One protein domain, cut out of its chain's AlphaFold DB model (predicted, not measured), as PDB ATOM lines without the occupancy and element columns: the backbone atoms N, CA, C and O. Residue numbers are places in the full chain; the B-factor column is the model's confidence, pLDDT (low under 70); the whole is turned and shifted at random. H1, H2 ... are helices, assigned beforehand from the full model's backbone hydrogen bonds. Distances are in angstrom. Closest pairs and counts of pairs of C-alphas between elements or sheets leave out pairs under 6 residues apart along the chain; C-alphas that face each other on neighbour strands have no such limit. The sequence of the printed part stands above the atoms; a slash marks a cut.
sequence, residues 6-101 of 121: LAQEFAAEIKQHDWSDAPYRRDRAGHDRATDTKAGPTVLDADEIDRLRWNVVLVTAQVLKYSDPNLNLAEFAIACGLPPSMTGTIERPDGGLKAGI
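Overview. This is residues 6 to 101 of the 121 residues of an uncharacterized protein of Rhodococcus erythropolis (UniProt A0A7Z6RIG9). A long helix, H2, and a shorter one, H1, run side by side in opposite ways as a hairpin, with the short helix H3 packed across both and two very short helices, H4 and H5, set on H3. The link from H1 to H2, residues 17 to 45, has no named element and makes a wide loop beyond the last residue of H1 and the first residue of H2, giving the domain much of its length. The printed part has 96 residues with five named helices, in the order H1, H2, H3, H4, H5, and no named strand; the class is all helix. The whole is compact, with a radius of gyration of the C-alphas of 14.1 A, and elongated in outline, spanning 43 by 25 by 17 A along its three main axes.

Along the chain. H2, the longest helix, holds residues 46 to 67, from C-alpha 46 at (-13.943, 41.202, -1.918) to C-alpha 67 at (-14.324, 24.646, 24.307), a length of 31.0 A. It has a kink of 25 degrees near residue 60. H1 holds residues 6 to 16 and begins with C-alpha 6 at (-21.690, 31.569, 21.781); its first and last C-alphas are 15.5 A apart. H3 holds residues 73 to 79 and is 9.8 A long. H4 is residues 84 to 87, 4.9 A from first to last C-alpha. H5 is residues 95 to 99, 6.3 A long, and ends with C-alpha 99 at (-6.261, 22.051, 8.408).

Arrangement. H2 has the centre nearest to the mean of the C-alphas, 4.9 A from it. H1 and H2 touch and form a helical hairpin, at a shallow tilt of 12 degrees, opposite ways. Their closest C-alphas are those of Ala 7 and Leu 64, 6.9 A apart. H2 touches H3 with residues 54 to 61 alone, at a steep tilt of 52 degrees, opposite ways; the closest C-alphas are those of Val 57 and Ala 77, 6.4 A apart. H3 is the hub, touching the four other helices. It touches H1 at a steep tilt of 48 degrees, the same way, with the C-alphas of Ala 11 and Ala 79 closest at 5.5 A. The packing of H1, H2 and H3 is mostly crossed, but only just, with one of their three pairs at a shallow tilt. H4 touches H3, with the C-alphas of Ala 74 and Thr 87 closest at 5.9 A. H5 and H3 only just touch, with 3 pairs of C-alphas within 8 A; the closest are those of Leu 73 and Leu 97, 6.4 A apart. H5 is close to H2 but not clearly touching, with the C-alphas of Leu 58 and Leu 97 closest at 7.3 A. H1 is apart from H4 and from H5, and H2 is only just apart from H4, the closest C-alphas being 8.3 A apart. In H1, H3 and H5 every O i to N i+4 pair is within hydrogen-bond range, and in H2 17 of 18 are; H4 is too short for such a pair, and its one O i to N i+3 pair is not within range.

Size, cuts and confidence. The two C-alphas farthest apart are those of Thr 37, in the loop between H1 and H2, and Glu 91, between H4 and H5, at 43.5 A. The printed part runs from residue 6 to residue 101 and has no cut. The link from H1 to H2, 29 residues, is long, and its C-alphas lie 9 to 25 A from the mean of all C-alphas. The links from H2 to H3 and from H3 to H4 are tight, and that from H4 to H5 is short. The mean pLDDT of the printed part is 94.3, and no printed residue is under 70.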
ATOM      1  N   LEU A   6     -22.935  30.811  21.840       96.75
ATOM      2  CA  LEU A   6     -21.690  31.569  21.781       96.75
ATOM      3  C   LEU A   6     -21.097  31.563  20.363       96.75
ATOM      4  O   LEU A   6     -20.707  32.608  19.855       96.75
ATOM      5  N   ALA A   7     -21.082  30.407  19.692       98.00
ATOM      6  CA  ALA A   7     -20.615  30.310  18.311       98.00
ATOM      7  C   ALA A   7     -21.509  31.097  17.335       98.00
ATOM      8  O   ALA A   7     -20.991  31.730  16.421       98.00
ATOM      9  N   GLN A   8     -22.830  31.107  17.534       97.94
ATOM     10  CA  GLN A   8     -23.742  31.924  16.726       97.94
ATOM     11  C   GLN A   8     -23.485  33.423  16.910       97.94
ATOM     12  O   GLN A   8     -23.434  34.153  15.925       97.94
ATOM     13  N   GLU A   9     -23.301  33.879  18.152       98.06
ATOM     14  CA  GLU A   9     -23.050  35.290  18.467       98.06
ATOM     15  C   GLU A   9     -21.697  35.758  17.903       98.06
ATOM     16  O   GLU A   9     -21.640  36.805  17.260       98.06
ATOM     17  N   PHE A  10     -20.633  34.951  18.024       98.38
ATOM     18  CA  PHE A  10     -19.355  35.241  17.360       98.38
ATOM     19  C   PHE A  10     -19.489  35.286  15.837       98.38
ATOM     20  O   PHE A  10     -18.942  36.184  15.199       98.38
ATOM     21  N   ALA A  11     -20.214  34.334  15.243       98.50
ATOM     22  CA  ALA A  11     -20.410  34.300  13.800       98.50
ATOM     23  C   ALA A  11     -21.185  35.523  13.293       98.50
ATOM     24  O   ALA A  11     -20.811  36.103  12.274       98.50
ATOM     25  N   ALA A  12     -22.230  35.938  14.014       98.19
ATOM     26  CA  ALA A  12     -23.012  37.123  13.682       98.19
ATOM     27  C   ALA A  12     -22.152  38.394  13.707       98.19
ATOM     28  O   ALA A  12     -22.209  39.176  12.759       98.19
ATOM     29  N   GLU A  13     -21.315  38.560  14.733       97.56
ATOM     30  CA  GLU A  13     -20.415  39.712  14.844       97.56
ATOM     31  C   GLU A  13     -19.363  39.721  13.723       97.56
ATOM     32  O   GLU A  13     -19.187  40.731  13.043       97.56
ATOM     33  N   ILE A  14     -18.716  38.578  13.455       97.62
ATOM     34  CA  ILE A  14     -17.729  38.455  12.368       97.62
ATOM     35  C   ILE A  14     -18.364  38.774  11.009       97.62
ATOM     36  O   ILE A  14     -17.747  39.435  10.172       97.62
ATOM     37  N   LYS A  15     -19.596  38.314  10.778       97.31
ATOM     38  CA  LYS A  15     -20.321  38.554   9.528       97.31
ATOM     39  C   LYS A  15     -20.703  40.023   9.344       97.31
ATOM     40  O   LYS A  15     -20.668  40.510   8.219       97.31
ATOM     41  N   GLN A  16     -21.113  40.688  10.423       95.44
ATOM     42  CA  GLN A  16     -21.590  42.071  10.398       95.44
ATOM     43  C   GLN A  16     -20.454  43.087  10.253       95.44
ATOM     44  O   GLN A  16     -20.680  44.158   9.694       95.44
ATOM     45  N   HIS A  17     -19.264  42.779  10.775       95.12
ATOM     46  CA  HIS A  17     -18.150  43.720  10.781       95.12
ATOM     47  C   HIS A  17     -17.741  44.145   9.364       95.12
ATOM     48  O   HIS A  17     -17.643  43.324   8.447       95.12
ATOM     49  N   ASP A  18     -17.468  45.437   9.197       93.06
ATOM     50  CA  ASP A  18     -16.914  45.972   7.961       93.06
ATOM     51  C   ASP A  18     -15.400  45.730   7.923       93.06
ATOM     52  O   ASP A  18     -14.617  46.351   8.636       93.06
ATOM     53  N   TRP A  19     -15.001  44.784   7.078       93.56
ATOM     54  CA  TRP A  19     -13.615  44.355   6.905       93.56
ATOM     55  C   TRP A  19     -12.845  45.173   5.864       93.56
ATOM     56  O   TRP A  19     -11.664  44.907   5.643       93.56
ATOM     57  N   SER A  20     -13.504  46.117   5.185       92.94
ATOM     58  CA  SER A  20     -13.019  46.703   3.933       92.94
ATOM     59  C   SER A  20     -11.731  47.516   4.068       92.94
ATOM     60  O   SER A  20     -10.989  47.624   3.104       92.94
ATOM     61  N   ASP A  21     -11.399  48.046   5.241       91.00
ATOM     62  CA  ASP A  21     -10.109  48.699   5.508       91.00
ATOM     63  C   ASP A  21      -9.488  48.313   6.861       91.00
ATOM     64  O   ASP A  21      -8.499  48.913   7.298       91.00
ATOM     65  N   ALA A  22      -9.988  47.234   7.466       91.06
ATOM     66  CA  ALA A  22      -9.582  46.738   8.778       91.06
ATOM     67  C   ALA A  22      -8.060  46.503   8.961       91.06
ATOM     68  O   ALA A  22      -7.561  46.733  10.063       91.06
ATOM     69  N   PRO A  23      -7.255  46.103   7.950       91.56
ATOM     70  CA  PRO A  23      -5.802  45.994   8.129       91.56
ATOM     71  C   PRO A  23      -5.087  47.336   8.311       91.56
ATOM     72  O   PRO A  23      -3.985  47.385   8.858       91.56
ATOM     73  N   TYR A  24      -5.680  48.427   7.830       90.12
ATOM     74  CA  TYR A  24      -5.050  49.747   7.797       90.12
ATOM     75  C   TYR A  24      -5.501  50.635   8.951       90.12
ATOM     76  O   TYR A  24      -4.923  51.700   9.191       90.12
ATOM     77  N   ARG A  25      -6.538  50.213   9.672       84.50
ATOM     78  CA  ARG A  25      -7.225  51.035  10.651       84.50
ATOM     79  C   ARG A  25      -7.666  50.223  11.855       84.50
ATOM     80  O   ARG A  25      -7.990  49.048  11.788       84.50
ATOM     81  N   ARG A  26      -7.675  50.888  13.011       83.81
ATOM     82  CA  ARG A  26      -8.154  50.309  14.276       83.81
ATOM     83  C   ARG A  26      -9.664  50.464  14.371       83.81
ATOM     84  O   ARG A  26     -10.167  51.148  15.269       83.81
ATOM     85  N   ASP A  27     -10.350  49.889  13.400       74.38
ATOM     86  CA  ASP A  27     -11.795  49.918  13.344       74.38
ATOM     87  C   ASP A  27     -12.366  49.048  14.469       74.38
ATOM     88  O   ASP A  27     -11.830  48.008  14.852       74.38
ATOM     89  N   ARG A  28     -13.376  49.596  15.143       83.06
ATOM     90  CA  ARG A  28     -14.010  48.983  16.317       83.06
ATOM     91  C   ARG A  28     -15.225  48.189  15.847       83.06
ATOM     92  O   ARG A  28     -15.654  48.345  14.712       83.06
ATOM     93  N   ALA A  29     -15.854  47.442  16.751       88.44
ATOM     94  CA  ALA A  29     -17.102  46.722  16.463       88.44
ATOM     95  C   ALA A  29     -18.198  47.606  15.820       88.44
ATOM     96  O   ALA A  29     -18.971  47.139  14.999       88.44
ATOM     97  N   GLY A  30     -18.232  48.906  16.140       85.44
ATOM     98  CA  GLY A  30     -19.182  49.864  15.559       85.44
ATOM     99  C   GLY A  30     -18.729  50.550  14.266       85.44
ATOM    100  O   GLY A  30     -19.273  51.605  13.950       85.44
ATOM    101  N   HIS A  31     -17.691  50.059  13.586       86.00
ATOM    102  CA  HIS A  31     -17.272  50.638  12.312       86.00
ATOM    103  C   HIS A  31     -18.280  50.310  11.208       86.00
ATOM    104  O   HIS A  31     -18.690  49.164  11.046       86.00
ATOM    105  N   ASP A  32     -18.649  51.342  10.458       86.94
ATOM    106  CA  ASP A  32     -19.475  51.261   9.264       86.94
ATOM    107  C   ASP A  32     -18.953  52.297   8.267       86.94
ATOM    108  O   ASP A  32     -19.070  53.509   8.489       86.94
ATOM    109  N   ARG A  33     -18.365  51.832   7.163       83.75
ATOM    110  CA  ARG A  33     -17.812  52.721   6.143       83.75
ATOM    111  C   ARG A  33     -18.872  53.598   5.488       83.75
ATOM    112  O   ARG A  33     -18.552  54.715   5.088       83.75
ATOM    113  N   ALA A  34     -20.123  53.141   5.387       86.69
ATOM    114  CA  ALA A  34     -21.190  53.912   4.751       86.69
ATOM    115  C   ALA A  34     -21.483  55.227   5.493       86.69
ATOM    116  O   ALA A  34     -21.963  56.189   4.890       86.69
ATOM    117  N   THR A  35     -21.166  55.282   6.787       86.75
ATOM    118  CA  THR A  35     -21.359  56.456   7.641       86.75
ATOM    119  C   THR A  35     -20.042  57.091   8.103       86.75
ATOM    120  O   THR A  35     -20.054  58.131   8.770       86.75
ATOM    121  N   ASP A  36     -18.891  56.530   7.713       84.56
ATOM    122  CA  ASP A  36     -17.580  57.016   8.134       84.56
ATOM    123  C   ASP A  36     -17.122  58.261   7.356       84.56
ATOM    124  O   ASP A  36     -16.578  58.207   6.254       84.56
ATOM    125  N   THR A  37     -17.247  59.416   8.007       84.50
ATOM    126  CA  THR A  37     -16.760  60.710   7.496       84.50
ATOM    127  C   THR A  37     -15.232  60.825   7.373       84.50
ATOM    128  O   THR A  37     -14.745  61.788   6.780       84.50
ATOM    129  N   LYS A  38     -14.462  59.884   7.937       84.00
ATOM    130  CA  LYS A  38     -12.989  59.845   7.904       84.00
ATOM    131  C   LYS A  38     -12.452  58.619   7.159       84.00
ATOM    132  O   LYS A  38     -11.312  58.221   7.404       84.00
ATOM    133  N   ALA A  39     -13.252  58.031   6.267       82.06
ATOM    134  CA  ALA A  39     -12.860  56.884   5.456       82.06
ATOM    135  C   ALA A  39     -11.508  57.115   4.747       82.06
ATOM    136  O   ALA A  39     -11.275  58.160   4.135       82.06
ATOM    137  N   GLY A  40     -10.608  56.133   4.848       82.50
ATOM    138  CA  GLY A  40      -9.300  56.173   4.193       82.50
ATOM    139  C   GLY A  40      -9.398  55.849   2.696       82.50
ATOM    140  O   GLY A  40     -10.393  55.267   2.262       82.50
ATOM    141  N   PRO A  41      -8.373  56.185   1.891       86.31
ATOM    142  CA  PRO A  41      -8.401  55.940   0.446       86.31
ATOM    143  C   PRO A  41      -8.223  54.462   0.071       86.31
ATOM    144  O   PRO A  41      -8.611  54.063  -1.024       86.31
ATOM    145  N   THR A  42      -7.618  53.655   0.944       91.00
ATOM    146  CA  THR A  42      -7.333  52.240   0.686       91.00
ATOM    147  C   THR A  42      -8.502  51.379   1.140       91.00
ATOM    148  O   THR A  42      -8.933  51.492   2.286       91.00
ATOM    149  N   VAL A  43      -8.993  50.527   0.240       93.38
ATOM    150  CA  VAL A  43     -10.092  49.586   0.473       93.38
ATOM    151  C   VAL A  43      -9.689  48.251  -0.125       93.38
ATOM    152  O   VAL A  43      -9.198  48.216  -1.252       93.38
ATOM    153  N   LEU A  44      -9.884  47.191   0.642       94.75
ATOM    154  CA  LEU A  44      -9.720  45.819   0.212       94.75
ATOM    155  C   LEU A  44     -10.787  45.453  -0.819       94.75
ATOM    156  O   LEU A  44     -11.948  45.863  -0.709       94.75
ATOM    157  N   ASP A  45     -10.408  44.637  -1.793       96.12
ATOM    158  CA  ASP A  45     -11.383  43.973  -2.647       96.12
ATOM    159  C   ASP A  45     -12.113  42.833  -1.902       96.12
ATOM    160  O   ASP A  45     -11.811  42.493  -0.755       96.12
ATOM    161  N   ALA A  46     -13.127  42.245  -2.541       95.62
ATOM    162  CA  ALA A  46     -13.943  41.202  -1.918       95.62
ATOM    163  C   ALA A  46     -13.137  39.945  -1.536       95.62
ATOM    164  O   ALA A  46     -13.407  39.326  -0.509       95.62
ATOM    165  N   ASP A  47     -12.140  39.582  -2.339       96.62
ATOM    166  CA  ASP A  47     -11.315  38.392  -2.140       96.62
ATOM    167  C   ASP A  47     -10.288  38.629  -1.016       96.62
ATOM    168  O   ASP A  47     -10.042  37.764  -0.175       96.62
ATOM    169  N   GLU A  48      -9.745  39.842  -0.911       97.25
ATOM    170  CA  GLU A  48      -8.951  40.295   0.233       97.25
ATOM    171  C   GLU A  48      -9.767  40.330   1.536       97.25
ATOM    172  O   GLU A  48      -9.291  39.851   2.570       97.25
ATOM    173  N   ILE A  49     -11.008  40.827   1.488       96.88
ATOM    174  CA  ILE A  49     -11.942  40.808   2.625       96.88
ATOM    175  C   ILE A  49     -12.202  39.371   3.086       96.88
ATOM    176  O   ILE A  49     -12.121  39.082   4.282       96.88
ATOM    177  N   ASP A  50     -12.484  38.458   2.159       97.94
ATOM    178  CA  ASP A  50     -12.779  37.065   2.491       97.94
ATOM    179  C   ASP A  50     -11.551  36.343   3.070       97.94
ATOM    180  O   ASP A  50     -11.687  35.577   4.026       97.94
ATOM    181  N   ARG A  51     -10.330  36.653   2.604       97.69
ATOM    182  CA  ARG A  51      -9.084  36.167   3.231       97.69
ATOM    183  C   ARG A  51      -8.887  36.705   4.643       97.69
ATOM    184  O   ARG A  51      -8.453  35.962   5.527       97.69
ATOM    185  N   LEU A  52      -9.174  37.982   4.878       96.88
ATOM    186  CA  LEU A  52      -9.086  38.552   6.220       96.88
ATOM    187  C   LEU A  52     -10.096  37.879   7.154       96.88
ATOM    188  O   LEU A  52      -9.717  37.372   8.213       96.88
ATOM    189  N   ARG A  53     -11.355  37.785   6.715       97.81
ATOM    190  CA  ARG A  53     -12.430  37.100   7.436       97.81
ATOM    191  C   ARG A  53     -12.062  35.646   7.720       97.81
ATOM    192  O   ARG A  53     -12.243  35.191   8.843       97.81
ATOM    193  N   TRP A  54     -11.479  34.932   6.758       98.44
ATOM    194  CA  TRP A  54     -11.027  33.547   6.920       98.44
ATOM    195  C   TRP A  54     -10.053  33.379   8.086       98.44
ATOM    196  O   TRP A  54     -10.238  32.501   8.929       98.44
ATOM    197  N   ASN A  55      -9.049  34.253   8.181       98.12
ATOM    198  CA  ASN A  55      -8.087  34.206   9.279       98.12
ATOM    199  C   ASN A  55      -8.763  34.433  10.639       98.12
ATOM    200  O   ASN A  55      -8.501  33.694  11.590       98.12
ATOM    201  N   VAL A  56      -9.676  35.405  10.725       97.88
ATOM    202  CA  VAL A  56     -10.444  35.681  11.952       97.88
ATOM    203  C   VAL A  56     -11.331  34.492  12.329       97.88
ATOM    204  O   VAL A  56     -11.365  34.093  13.498       97.88
ATOM    205  N   VAL A  57     -12.002  33.886  11.346       98.56
ATOM    206  CA  VAL A  57     -12.838  32.696  11.535       98.56
ATOM    207  C   VAL A  57     -12.018  31.546  12.102       98.56
ATOM    208  O   VAL A  57     -12.433  30.968  13.101       98.56
ATOM    209  N   LEU A  58     -10.851  31.226  11.538       98.44
ATOM    210  CA  LEU A  58     -10.043  30.097  12.013       98.44
ATOM    211  C   LEU A  58      -9.471  30.316  13.417       98.44
ATOM    212  O   LEU A  58      -9.489  29.397  14.239       98.44
ATOM    213  N   VAL A  59      -9.008  31.528  13.731       98.19
ATOM    214  CA  VAL A  59      -8.507  31.845  15.078       98.19
ATOM    215  C   VAL A  59      -9.632  31.761  16.112       98.19
ATOM    216  O   VAL A  59      -9.433  31.199  17.189       98.19
ATOM    217  N   THR A  60     -10.826  32.249  15.776       98.38
ATOM    218  CA  THR A  60     -12.005  32.147  16.651       98.38
ATOM    219  C   THR A  60     -12.456  30.692  16.791       98.38
ATOM    220  O   THR A  60     -12.701  30.207  17.898       98.38
ATOM    221  N   ALA A  61     -12.487  29.956  15.677       98.19
ATOM    222  CA  ALA A  61     -12.854  28.549  15.636       98.19
ATOM    223  C   ALA A  61     -11.899  27.676  16.456       98.19
ATOM    224  O   ALA A  61     -12.367  26.729  17.075       98.19
ATOM    225  N   GLN A  62     -10.601  27.996  16.539       98.31
ATOM    226  CA  GLN A  62      -9.663  27.289  17.422       98.31
ATOM    227  C   GLN A  62     -10.155  27.287  18.875       98.31
ATOM    228  O   GLN A  62     -10.151  26.247  19.532       98.31
ATOM    229  N   VAL A  63     -10.580  28.448  19.379       98.31
ATOM    230  CA  VAL A  63     -11.032  28.600  20.771       98.31
ATOM    231  C   VAL A  63     -12.376  27.912  20.981       98.31
ATOM    232  O   VAL A  63     -12.562  27.184  21.960       98.31
ATOM    233  N   LEU A  64     -13.302  28.106  20.041       98.06
ATOM    234  CA  LEU A  64     -14.618  27.481  20.102       98.06
ATOM    235  C   LEU A  64     -14.522  25.958  20.005       98.06
ATOM    236  O   LEU A  64     -15.199  25.279  20.760       98.06
ATOM    237  N   LYS A  65     -13.654  25.415  19.146       97.12
ATOM    238  CA  LYS A  65     -13.451  23.970  18.981       97.12
ATOM    239  C   LYS A  65     -12.763  23.338  20.189       97.12
ATOM    240  O   LYS A  65     -13.049  22.191  20.511       97.12
ATOM    241  N   TYR A  66     -11.874  24.076  20.858       97.12
ATOM    242  CA  TYR A  66     -11.296  23.646  22.131       97.12
ATOM    243  C   TYR A  66     -12.360  23.583  23.239       97.12
ATOM    244  O   TYR A  66     -12.406  22.621  23.996       97.12
ATOM    245  N   SER A  67     -13.251  24.578  23.297       95.69
ATOM    246  CA  SER A  67     -14.324  24.646  24.307       95.69
ATOM    247  C   SER A  67     -15.487  23.687  24.014       95.69
ATOM    248  O   SER A  67     -16.112  23.160  24.929       95.69
ATOM    249  N   ASP A  68     -15.778  23.466  22.734       95.31
ATOM    250  CA  ASP A  68     -16.793  22.558  22.208       95.31
ATOM    251  C   ASP A  68     -16.166  21.663  21.122       95.31
ATOM    252  O   ASP A  68     -16.158  22.014  19.931       95.31
ATOM    253  N   PRO A  69     -15.675  20.468  21.502       91.75
ATOM    254  CA  PRO A  69     -15.110  19.508  20.559       91.75
ATOM    255  C   PRO A  69     -16.079  19.073  19.450       91.75
ATOM    256  O   PRO A  69     -15.626  18.578  18.415       91.75
ATOM    257  N   ASN A  70     -17.392  19.286  19.596       93.19
ATOM    258  CA  ASN A  70     -18.403  18.926  18.598       93.19
ATOM    259  C   ASN A  70     -18.724  20.053  17.604       93.19
ATOM    260  O   ASN A  70     -19.486  19.816  16.665       93.19
ATOM    261  N   LEU A  71     -18.116  21.238  17.741       96.25
ATOM    262  CA  LEU A  71     -18.331  22.365  16.828       96.25
ATOM    263  C   LEU A  71     -18.165  21.944  15.357       96.25
ATOM    264  O   LEU A  71     -17.118  21.413  14.961       96.25
ATOM    265  N   ASN A  72     -19.174  22.229  14.534       96.25
ATOM    266  CA  ASN A  72     -19.103  22.048  13.090       96.25
ATOM    267  C   ASN A  72     -18.418  23.264  12.444       96.25
ATOM    268  O   ASN A  72     -18.992  24.349  12.371       96.25
ATOM    269  N   LEU A  73     -17.184  23.068  11.971       97.25
ATOM    270  CA  LEU A  73     -16.359  24.139  11.405       97.25
ATOM    271  C   LEU A  73     -16.963  24.749  10.134       97.25
ATOM    272  O   LEU A  73     -16.881  25.959   9.955       97.25
ATOM    273  N   ALA A  74     -17.590  23.941   9.275       97.62
ATOM    274  CA  ALA A  74     -18.200  24.438   8.045       97.62
ATOM    275  C   ALA A  74     -19.466  25.240   8.328       97.62
ATOM    276  O   ALA A  74     -19.637  26.327   7.787       97.62
ATOM    277  N   GLU A  75     -20.312  24.751   9.236       97.75
ATOM    278  CA  GLU A  75     -21.494  25.487   9.688       97.75
ATOM    279  C   GLU A  75     -21.104  26.841  10.305       97.75
ATOM    280  O   GLU A  75     -21.693  27.865   9.964       97.75
ATOM    281  N   PHE A  76     -20.062  26.868  11.146       98.44
ATOM    282  CA  PHE A  76     -19.549  28.104  11.738       98.44
ATOM    283  C   PHE A  76     -18.983  29.061  10.681       98.44
ATOM    284  O   PHE A  76     -19.334  30.239  10.675       98.44
ATOM    285  N   ALA A  77     -18.161  28.568   9.753       98.31
ATOM    286  CA  ALA A  77     -17.567  29.381   8.692       98.31
ATOM    287  C   ALA A  77     -18.624  29.999   7.757       98.31
ATOM    288  O   ALA A  77     -18.551  31.187   7.440       98.31
ATOM    289  N   ILE A  78     -19.644  29.222   7.378       98.12
ATOM    290  CA  ILE A  78     -20.791  29.702   6.593       98.12
ATOM    291  C   ILE A  78     -21.565  30.766   7.381       98.12
ATOM    292  O   ILE A  78     -21.907  31.816   6.834       98.12
ATOM    293  N   ALA A  79     -21.810  30.537   8.676       98.19
ATOM    294  CA  ALA A  79     -22.499  31.501   9.530       98.19
ATOM    295  C   ALA A  79     -21.722  32.821   9.678       98.19
ATOM    296  O   ALA A  79     -22.342  33.883   9.727       98.19
ATOM    297  N   CYS A  80     -20.385  32.769   9.666       98.56
ATOM    298  CA  CYS A  80     -19.516  33.949   9.654       98.56
ATOM    299  C   CYS A  80     -19.557  34.722   8.325       98.56
ATOM    300  O   CYS A  80     -18.986  35.804   8.233       98.56
ATOM    301  N   GLY A  81     -20.216  34.194   7.290       97.94
ATOM    302  CA  GLY A  81     -20.348  34.844   5.988       97.94
ATOM    303  C   GLY A  81     -19.189  34.583   5.029       97.94
ATOM    304  O   GLY A  81     -18.984  35.379   4.118       97.94
ATOM    305  N   LEU A  82     -18.413  33.511   5.213       98.31
ATOM    306  CA  LEU A  82     -17.444  33.090   4.197       98.31
ATOM    307  C   LEU A  82     -18.154  32.490   2.971       98.31
ATOM    308  O   LEU A  82     -19.194  31.840   3.123       98.31
ATOM    309  N   PRO A  83     -17.610  32.683   1.756       97.69
ATOM    310  CA  PRO A  83     -18.237  32.192   0.538       97.69
ATOM    311  C   PRO A  83     -18.100  30.664   0.389       97.69
ATOM    312  O   PRO A  83     -17.113  30.077   0.847       97.69
ATOM    313  N   PRO A  84     -19.016  30.008  -0.356       97.00
ATOM    314  CA  PRO A  84     -18.945  28.569  -0.628       97.00
ATOM    315  C   PRO A  84     -17.639  28.103  -1.284       97.00
ATOM    316  O   PRO A  84     -17.240  26.957  -1.097       97.00
ATOM    317  N   SER A  85     -16.959  28.979  -2.033       96.56
ATOM    318  CA  SER A  85     -15.644  28.705  -2.632       96.56
ATOM    319  C   SER A  85     -14.542  28.456  -1.598       96.56
ATOM    320  O   SER A  85     -13.548  27.824  -1.937       96.56
ATOM    321  N   MET A  86     -14.716  28.928  -0.359       97.69
ATOM    322  CA  MET A  86     -13.779  28.721   0.749       97.69
ATOM    323  C   MET A  86     -14.298  27.708   1.770       97.69
ATOM    324  O   MET A  86     -13.508  27.033   2.418       97.69
ATOM    325  N   THR A  87     -15.617  27.600   1.951       97.50
ATOM    326  CA  THR A  87     -16.195  26.724   2.983       97.50
ATOM    327  C   THR A  87     -16.549  25.330   2.480       97.50
ATOM    328  O   THR A  87     -16.624  24.398   3.281       97.50
ATOM    329  N   GLY A  88     -16.826  25.176   1.183       96.31
ATOM    330  CA  GLY A  88     -17.583  24.033   0.677       96.31
ATOM    331  C   GLY A  88     -19.027  24.046   1.199       96.31
ATOM    332  O   GLY A  88     -19.596  25.112   1.454       96.31
ATOM    333  N   THR A  89     -19.618  22.862   1.375       94.88
ATOM    334  CA  THR A  89     -20.938  22.684   2.014       94.88
ATOM    335  C   THR A  89     -20.803  22.008   3.378       94.88
ATOM    336  O   THR A  89     -19.728  21.544   3.747       94.88
ATOM    337  N   ILE A  90     -21.898  21.911   4.138       93.19
ATOM    338  CA  ILE A  90     -21.905  21.197   5.425       93.19
ATOM    339  C   ILE A  90     -21.576  19.706   5.227       93.19
ATOM    340  O   ILE A  90     -20.862  19.113   6.032       93.19
ATOM    341  N   GLU A  91     -22.071  19.108   4.143       94.12
ATOM    342  CA  GLU A  91     -21.878  17.696   3.796       94.12
ATOM    343  C   GLU A  91     -20.517  17.440   3.143       94.12
ATOM    344  O   GLU A  91     -19.956  16.352   3.273       94.12
ATOM    345  N   ARG A  92     -19.984  18.439   2.431       96.19
ATOM    346  CA  ARG A  92     -18.685  18.387   1.758       96.19
ATOM    347  C   ARG A  92     -17.872  19.638   2.103       96.19
ATOM    348  O   ARG A  92     -17.748  20.535   1.263       96.19
ATOM    349  N   PRO A  93     -17.343  19.709   3.333       96.62
ATOM    350  CA  PRO A  93     -16.605  20.873   3.790       96.62
ATOM    351  C   PRO A  93     -15.248  20.969   3.099       96.62
ATOM    352  O   PRO A  93     -14.640  19.954   2.746       96.62
ATOM    353  N   ASP A  94     -14.759  22.193   2.946       97.00
ATOM    354  CA  ASP A  94     -13.391  22.428   2.505       97.00
ATOM    355  C   ASP A  94     -12.386  21.883   3.539       97.00
ATOM    356  O   ASP A  94     -12.519  22.089   4.750       97.00
ATOM    357  N   GLY A  95     -11.366  21.164   3.062       96.44
ATOM    358  CA  GLY A  95     -10.356  20.546   3.927       96.44
ATOM    359  C   GLY A  95      -9.498  21.565   4.684       96.44
ATOM    360  O   GLY A  95      -9.014  21.265   5.781       96.44
ATOM    361  N   GLY A  96      -9.356  22.776   4.143       96.69
ATOM    362  CA  GLY A  96      -8.656  23.905   4.742       96.69
ATOM    363  C   GLY A  96      -9.262  24.350   6.070       96.69
ATOM    364  O   GLY A  96      -8.519  24.749   6.963       96.69
ATOM    365  N   LEU A  97     -10.577  24.185   6.265       97.25
ATOM    366  CA  LEU A  97     -11.226  24.478   7.549       97.25
ATOM    367  C   LEU A  97     -10.681  23.590   8.669       97.25
ATOM    368  O   LEU A  97     -10.390  24.068   9.762       97.25
ATOM    369  N   LYS A  98     -10.514  22.292   8.391       95.94
ATOM    370  CA  LYS A  98      -9.923  21.349   9.345       95.94
ATOM    371  C   LYS A  98      -8.424  21.607   9.504       95.94
ATOM    372  O   LYS A  98      -7.939  21.638  10.630       95.94
ATOM    373  N   ALA A  99      -7.705  21.802   8.397       95.38
ATOM    374  CA  ALA A  99      -6.261  22.051   8.408       95.38
ATOM    375  C   ALA A  99      -5.876  23.364   9.117       95.38
ATOM    376  O   ALA A  99      -4.757  23.495   9.605       95.38
ATOM    377  N   GLY A 100      -6.805  24.319   9.201       95.75
ATOM    378  CA  GLY A 100      -6.635  25.590   9.899       95.75
ATOM    379  C   GLY A 100      -6.695  25.515  11.427       95.75
ATOM    380  O   GLY A 100      -6.376  26.498  12.094       95.75
ATOM    381  N   ILE A 101      -7.091  24.373  11.996       97.56
ATOM    382  CA  ILE A 101      -7.164  24.162  13.444       97.56
ATOM    383  C   ILE A 101      -5.952  23.355  13.901       97.56
ATOM    384  O   ILE A 101      -5.588  22.344  13.301       97.56
TER     385      ILE A 101